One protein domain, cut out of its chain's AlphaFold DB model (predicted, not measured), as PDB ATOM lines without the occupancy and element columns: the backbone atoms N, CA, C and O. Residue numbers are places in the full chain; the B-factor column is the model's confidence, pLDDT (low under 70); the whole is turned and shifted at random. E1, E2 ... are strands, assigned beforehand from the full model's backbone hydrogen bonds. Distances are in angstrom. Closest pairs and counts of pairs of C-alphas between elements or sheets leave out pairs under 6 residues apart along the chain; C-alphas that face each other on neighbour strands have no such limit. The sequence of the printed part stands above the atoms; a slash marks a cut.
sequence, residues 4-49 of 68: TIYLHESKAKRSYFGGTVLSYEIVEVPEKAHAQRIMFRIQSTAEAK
ATOM      1  N   THR A   4      -8.030 -31.248  -7.283       95.00
ATOM      2  CA  THR A   4      -8.378 -30.787  -5.932       95.00
ATOM      3  C   THR A   4      -9.673 -31.447  -5.473       95.00
ATOM      4  O   THR A   4     -10.666 -31.442  -6.201       95.00
ATOM      5  N   ILE A   5      -9.678 -31.990  -4.257       93.94
ATOM      6  CA  ILE A   5     -10.897 -32.442  -3.587       93.94
ATOM      7  C   ILE A   5     -11.336 -31.402  -2.556       93.94
ATOM      8  O   ILE A   5     -10.511 -30.852  -1.827       93.94
ATOM      9  N   TYR A   6     -12.642 -31.152  -2.495       95.19
ATOM     10  CA  TYR A   6     -13.279 -30.265  -1.526       95.19
ATOM     11  C   TYR A   6     -14.232 -31.106  -0.688       95.19
ATOM     12  O   TYR A   6     -15.117 -31.771  -1.229       95.19
ATOM     13  N   LEU A   7     -14.022 -31.129   0.623       94.19
ATOM     14  CA  LEU A   7     -14.737 -32.017   1.526       94.19
ATOM     15  C   LEU A   7     -15.652 -31.192   2.424       94.19
ATOM     16  O   LEU A   7     -15.250 -30.205   3.044       94.19
ATOM     17  N   HIS A   8     -16.920 -31.588   2.431       94.25
ATOM     18  CA  HIS A   8     -18.022 -30.872   3.055       94.25
ATOM     19  C   HIS A   8     -18.686 -31.793   4.078       94.25
ATOM     20  O   HIS A   8     -18.908 -32.966   3.786       94.25
ATOM     21  N   GLU A   9     -19.052 -31.269   5.249       91.88
ATOM     22  CA  GLU A   9     -19.838 -32.029   6.235       91.88
ATOM     23  C   GLU A   9     -21.257 -32.328   5.720       91.88
ATOM     24  O   GLU A   9     -21.844 -33.364   6.021       91.88
ATOM     25  N   SER A  10     -21.822 -31.409   4.932       91.19
ATOM     26  CA  SER A  10     -23.080 -31.583   4.208       91.19
ATOM     27  C   SER A  10     -23.082 -30.720   2.947       91.19
ATOM     28  O   SER A  10     -22.306 -29.775   2.831       91.19
ATOM     29  N   LYS A  11     -23.995 -30.996   2.010       90.00
ATOM     30  CA  LYS A  11     -24.090 -30.248   0.739       90.00
ATOM     31  C   LYS A  11     -24.466 -28.775   0.913       90.00
ATOM     32  O   LYS A  11     -24.193 -27.974   0.031       90.00
ATOM     33  N   ALA A  12     -25.106 -28.435   2.032       92.44
ATOM     34  CA  ALA A  12     -25.486 -27.063   2.363       92.44
ATOM     35  C   ALA A  12     -24.342 -26.274   3.020       92.44
ATOM     36  O   ALA A  12     -24.431 -25.055   3.148       92.44
ATOM     37  N   LYS A  13     -23.276 -26.953   3.461       94.69
ATOM     38  CA  LYS A  13     -22.122 -26.329   4.106       94.69
ATOM     39  C   LYS A  13     -20.982 -26.158   3.110       94.69
ATOM     40  O   LYS A  13     -20.788 -26.976   2.209       94.69
ATOM     41  N   ARG A  14     -20.201 -25.096   3.292       97.06
ATOM     42  CA  ARG A  14     -18.967 -24.874   2.528       97.06
ATOM     43  C   ARG A  14     -17.908 -25.901   2.934       97.06
ATOM     44  O   ARG A  14     -18.019 -26.521   3.995       97.06
ATOM     45  N   SER A  15     -16.918 -26.127   2.076       96.81
ATOM     46  CA  SER A  15     -15.873 -27.114   2.353       96.81
ATOM     47  C   SER A  15     -15.106 -26.742   3.622       96.81
ATOM     48  O   SER A  15     -14.636 -25.612   3.777       96.81
ATOM     49  N   TYR A  16     -14.978 -27.694   4.545       95.06
ATOM     50  CA  TYR A  16     -14.261 -27.482   5.806       95.06
ATOM     51  C   TYR A  16     -12.771 -27.819   5.675       95.06
ATOM     52  O   TYR A  16     -11.928 -27.247   6.370       95.06
ATOM     53  N   PHE A  17     -12.434 -28.714   4.740       94.44
ATOM     54  CA  PHE A  17     -11.068 -29.028   4.338       94.44
ATOM     55  C   PHE A  17     -11.033 -29.592   2.915       94.44
ATOM     56  O   PHE A  17     -12.063 -29.846   2.288       94.44
ATOM     57  N   GLY A  18      -9.829 -29.782   2.400       95.25
ATOM     58  CA  GLY A  18      -9.594 -30.330   1.078       95.25
ATOM     59  C   GLY A  18      -8.156 -30.086   0.658       95.25
ATOM     60  O   GLY A  18      -7.333 -29.646   1.466       95.25
ATOM     61  N   GLY A  19      -7.865 -30.353  -0.606       96.38
ATOM     62  CA  GLY A  19      -6.549 -30.108  -1.171       96.38
ATOM     63  C   GLY A  19      -6.248 -30.996  -2.365       96.38
ATOM     64  O   GLY A  19      -7.147 -31.601  -2.953       96.38
ATOM     65  N   THR A  20      -4.979 -31.054  -2.743       97.12
ATOM     66  CA  THR A  20      -4.529 -31.774  -3.937       97.12
ATOM     67  C   THR A  20      -4.449 -33.270  -3.661       97.12
ATOM     68  O   THR A  20      -3.809 -33.695  -2.700       97.12
ATOM     69  N   VAL A  21      -5.068 -34.080  -4.520       96.44
ATOM     70  CA  VAL A  21      -4.966 -35.544  -4.459       96.44
ATOM     71  C   VAL A  21      -3.572 -35.982  -4.902       96.44
ATOM     72  O   VAL A  21      -3.204 -35.800  -6.067       96.44
ATOM     73  N   LEU A  22      -2.832 -36.589  -3.973       95.50
ATOM     74  CA  LEU A  22      -1.487 -37.125  -4.181       95.50
ATOM     75  C   LEU A  22      -1.526 -38.560  -4.708       95.50
ATOM     76  O   LEU A  22      -0.798 -38.895  -5.637       95.50
ATOM     77  N   SER A  23      -2.376 -39.397  -4.111       95.31
ATOM     78  CA  SER A  23      -2.536 -40.806  -4.466       95.31
ATOM     79  C   SER A  23      -3.913 -41.333  -4.074       95.31
ATOM     80  O   SER A  23      -4.661 -40.682  -3.335       95.31
ATOM     81  N   TYR A  24      -4.249 -42.521  -4.574       94.56
ATOM     82  CA  TYR A  24      -5.371 -43.304  -4.081       94.56
ATOM     83  C   TYR A  24      -4.975 -44.774  -3.952       94.56
ATOM     84  O   TYR A  24      -4.077 -45.243  -4.650       94.56
ATOM     85  N   GLU A  25      -5.676 -45.487  -3.084       95.31
ATOM     86  CA  GLU A  25      -5.527 -46.926  -2.887       95.31
ATOM     87  C   GLU A  25      -6.887 -47.575  -2.627       95.31
ATOM     88  O   GLU A  25      -7.834 -46.920  -2.179       95.31
ATOM     89  N   ILE A  26      -6.990 -48.864  -2.950       95.38
ATOM     90  CA  ILE A  26      -8.140 -49.683  -2.572       95.38
ATOM     91  C   ILE A  26      -7.813 -50.304  -1.222       95.38
ATOM     92  O   ILE A  26      -6.804 -50.993  -1.090       95.38
ATOM     93  N   VAL A  27      -8.673 -50.071  -0.238       94.25
ATOM     94  CA  VAL A  27      -8.529 -50.610   1.115       94.25
ATOM     95  C   VAL A  27      -9.736 -51.455   1.479       94.25
ATOM     96  O   VAL A  27     -10.856 -51.187   1.032       94.25
ATOM     97  N   GLU A  28      -9.510 -52.470   2.306       94.50
ATOM     98  CA  GLU A  28     -10.585 -53.214   2.949       94.50
ATOM     99  C   GLU A  28     -10.906 -52.594   4.307       94.50
ATOM    100  O   GLU A  28     -10.030 -52.372   5.138       94.50
ATOM    101  N   VAL A  29     -12.187 -52.314   4.514       90.75
ATOM    102  CA  VAL A  29     -12.761 -51.741   5.730       90.75
ATOM    103  C   VAL A  29     -13.902 -52.673   6.157       90.75
ATOM    104  O   VAL A  29     -15.065 -52.415   5.812       90.75
ATOM    105  N   PRO A  30     -13.583 -53.822   6.792       91.12
ATOM    106  CA  PRO A  30     -14.520 -54.931   6.992       91.12
ATOM    107  C   PRO A  30     -15.796 -54.553   7.754       91.12
ATOM    108  O   PRO A  30     -16.837 -55.178   7.572       91.12
ATOM    109  N   GLU A  31     -15.748 -53.508   8.580       90.00
ATOM    110  CA  GLU A  31     -16.878 -53.012   9.366       90.00
ATOM    111  C   GLU A  31     -17.913 -52.215   8.549       90.00
ATOM    112  O   GLU A  31     -18.941 -51.791   9.084       90.00
ATOM    113  N   LYS A  32     -17.666 -51.962   7.257       87.25
ATOM    114  CA  LYS A  32     -18.609 -51.269   6.367       87.25
ATOM    115  C   LYS A  32     -19.399 -52.264   5.524       87.25
ATOM    116  O   LYS A  32     -18.860 -53.241   5.022       87.25
ATOM    117  N   ALA A  33     -20.659 -51.921   5.235       87.31
ATOM    118  CA  ALA A  33     -21.559 -52.723   4.392       87.31
ATOM    119  C   ALA A  33     -20.984 -53.084   3.005       87.31
ATOM    120  O   ALA A  33     -21.356 -54.090   2.417       87.31
ATOM    121  N   HIS A  34     -20.061 -52.268   2.492       87.94
ATOM    122  CA  HIS A  34     -19.215 -52.639   1.365       87.94
ATOM    123  C   HIS A  34     -17.764 -52.526   1.845       87.94
ATOM    124  O   HIS A  34     -17.306 -51.418   2.116       87.94
ATOM    125  N   ALA A  35     -17.064 -53.649   1.995       91.38
ATOM    126  CA  ALA A  35     -15.743 -53.656   2.622       91.38
ATOM    127  C   ALA A  35     -14.684 -52.941   1.770       91.38
ATOM    128  O   ALA A  35     -13.863 -52.201   2.298       91.38
ATOM    129  N   GLN A  36     -14.733 -53.089   0.445       94.56
ATOM    130  CA  GLN A  36     -13.800 -52.398  -0.444       94.56
ATOM    131  C   GLN A  36     -14.131 -50.903  -0.553       94.56
ATOM    132  O   GLN A  36     -15.269 -50.490  -0.822       94.56
ATOM    133  N   ARG A  37     -13.118 -50.069  -0.323       92.56
ATOM    134  CA  ARG A  37     -13.196 -48.605  -0.311       92.56
ATOM    135  C   ARG A  37     -12.029 -48.016  -1.089       92.56
ATOM    136  O   ARG A  37     -10.978 -48.633  -1.194       92.56
ATOM    137  N   ILE A  38     -12.215 -46.803  -1.604       93.31
ATOM    138  CA  ILE A  38     -11.125 -46.000  -2.163       93.31
ATOM    139  C   ILE A  38     -10.696 -45.006  -1.088       93.31
ATOM    140  O   ILE A  38     -11.516 -44.205  -0.634       93.31
ATOM    141  N   MET A  39      -9.427 -45.054  -0.693       94.12
ATOM    142  CA  MET A  39      -8.808 -44.049   0.164       94.12
ATOM    143  C   MET A  39      -8.040 -43.058  -0.708       94.12
ATOM    144  O   MET A  39      -7.306 -43.461  -1.606       94.12
ATOM    145  N   PHE A  40      -8.203 -41.761  -0.446       94.44
ATOM    146  CA  PHE A  40      -7.421 -40.709  -1.092       94.44
ATOM    147  C   PHE A  40      -6.410 -40.139  -0.106       94.44
ATOM    148  O   PHE A  40      -6.791 -39.669   0.966       94.44
ATOM    149  N   ARG A  41      -5.139 -40.088  -0.508       94.62
ATOM    150  CA  ARG A  41      -4.131 -39.295   0.194       94.62
ATOM    151  C   ARG A  41      -4.094 -37.906  -0.415       94.62
ATOM    152  O   ARG A  41      -3.925 -37.758  -1.627       94.62
ATOM    153  N   ILE A  42      -4.237 -36.888   0.425       94.69
ATOM    154  CA  ILE A  42      -4.287 -35.495  -0.015       94.69
ATOM    155  C   ILE A  42      -3.229 -34.652   0.687       94.69
ATOM    156  O   ILE A  42      -2.924 -34.867   1.859       94.69
ATOM    157  N   GLN A  43      -2.699 -33.664  -0.026       95.56
ATOM    158  CA  GLN A  43      -1.992 -32.544   0.579       95.56
ATOM    159  C   GLN A  43      -3.011 -31.444   0.844       95.56
ATOM    160  O   GLN A  43      -3.596 -30.919  -0.104       95.56
ATOM    161  N   SER A  44      -3.247 -31.120   2.115       95.38
ATOM    162  CA  SER A  44      -4.216 -30.086   2.470       95.38
ATOM    163  C   SER A  44      -3.743 -28.706   2.015       95.38
ATOM    164  O   SER A  44      -2.552 -28.394   2.073       95.38
ATOM    165  N   THR A  45      -4.677 -27.873   1.558       96.75
ATOM    166  CA  THR A  45      -4.378 -26.494   1.151       96.75
ATOM    167  C   THR A  45      -5.402 -25.522   1.730       96.75
ATOM    168  O   THR A  45      -6.557 -25.883   1.983       96.75
ATOM    169  N   ALA A  46      -4.986 -24.278   1.982       96.31
ATOM    170  CA  ALA A  46      -5.869 -23.259   2.550       96.31
ATOM    171  C   ALA A  46      -6.985 -22.872   1.566       96.31
ATOM    172  O   ALA A  46      -8.131 -22.662   1.959       96.31
ATOM    173  N   GLU A  47      -6.669 -22.865   0.273       96.06
ATOM    174  CA  GLU A  47      -7.562 -22.498  -0.825       96.06
ATOM    175  C   GLU A  47      -8.678 -23.522  -1.038       96.06
ATOM    176  O   GLU A  47      -9.655 -23.222  -1.719       96.06
ATOM    177  N   ALA A  48      -8.546 -24.730  -0.485       96.56
ATOM    178  CA  ALA A  48      -9.573 -25.760  -0.563       96.56
ATOM    179  C   ALA A  48     -10.662 -25.623   0.511       96.56
ATOM    180  O   ALA A  48     -11.650 -26.363   0.488       96.56
ATOM    181  N   LYS A  49     -10.519 -24.672   1.436       96.81
ATOM    182  CA  LYS A  49     -11.565 -24.320   2.397       96.81
ATOM    183  C   LYS A  49     -12.552 -23.322   1.800       96.81
ATOM    184  O   LYS A  49     -12.261 -22.626   0.828       96.81
TER     185      LYS A  49
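What this domain is: This is residues 4 to 49 of the 68 residues of an uncharacterized protein of Corallococcus aberystwythensis (UniProt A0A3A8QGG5). A long antiparallel ribbon of E2 and E3 makes the length of a flat, open arch; E2 bends by 101 degrees at residue 20, and short E1 pairs beside its first residues. The 46 printed residues hold three named strands, E1, E2, E3 in chain and sheet order, all antiparallel. The class is all strand; the whole is loose, with a radius of gyration of the C-alphas of 12.6 A and spans of 33 by 25 by 11 A.

Where its parts are: E1 is residues 4 to 7, 9.9 A long, from C-alpha 4 at (-8.378, -30.787, -5.932). E2 is residues 17 to 28, 24.2 A. E3 is residues 36 to 44, 24.5 A, ending at C-alpha 44 at (-4.216, -30.086, 2.470).

How they stand to each other: The strands form a meander, each the antiparallel neighbour of the one before, in a strongly twisted sheet. In the hairpin E1 and E2, N 5 and O 19 are within hydrogen-bond range at 2.9 A. In the hairpin E2 and E3, N 25 and O 39 are within hydrogen-bond range at 3.0 A.

The domain as a whole: The farthest C-alphas, of Pro 30 and Glu 47, are 34.1 A apart. The printed part has no cut; both links are short. No printed residue is under 70 in pLDDT.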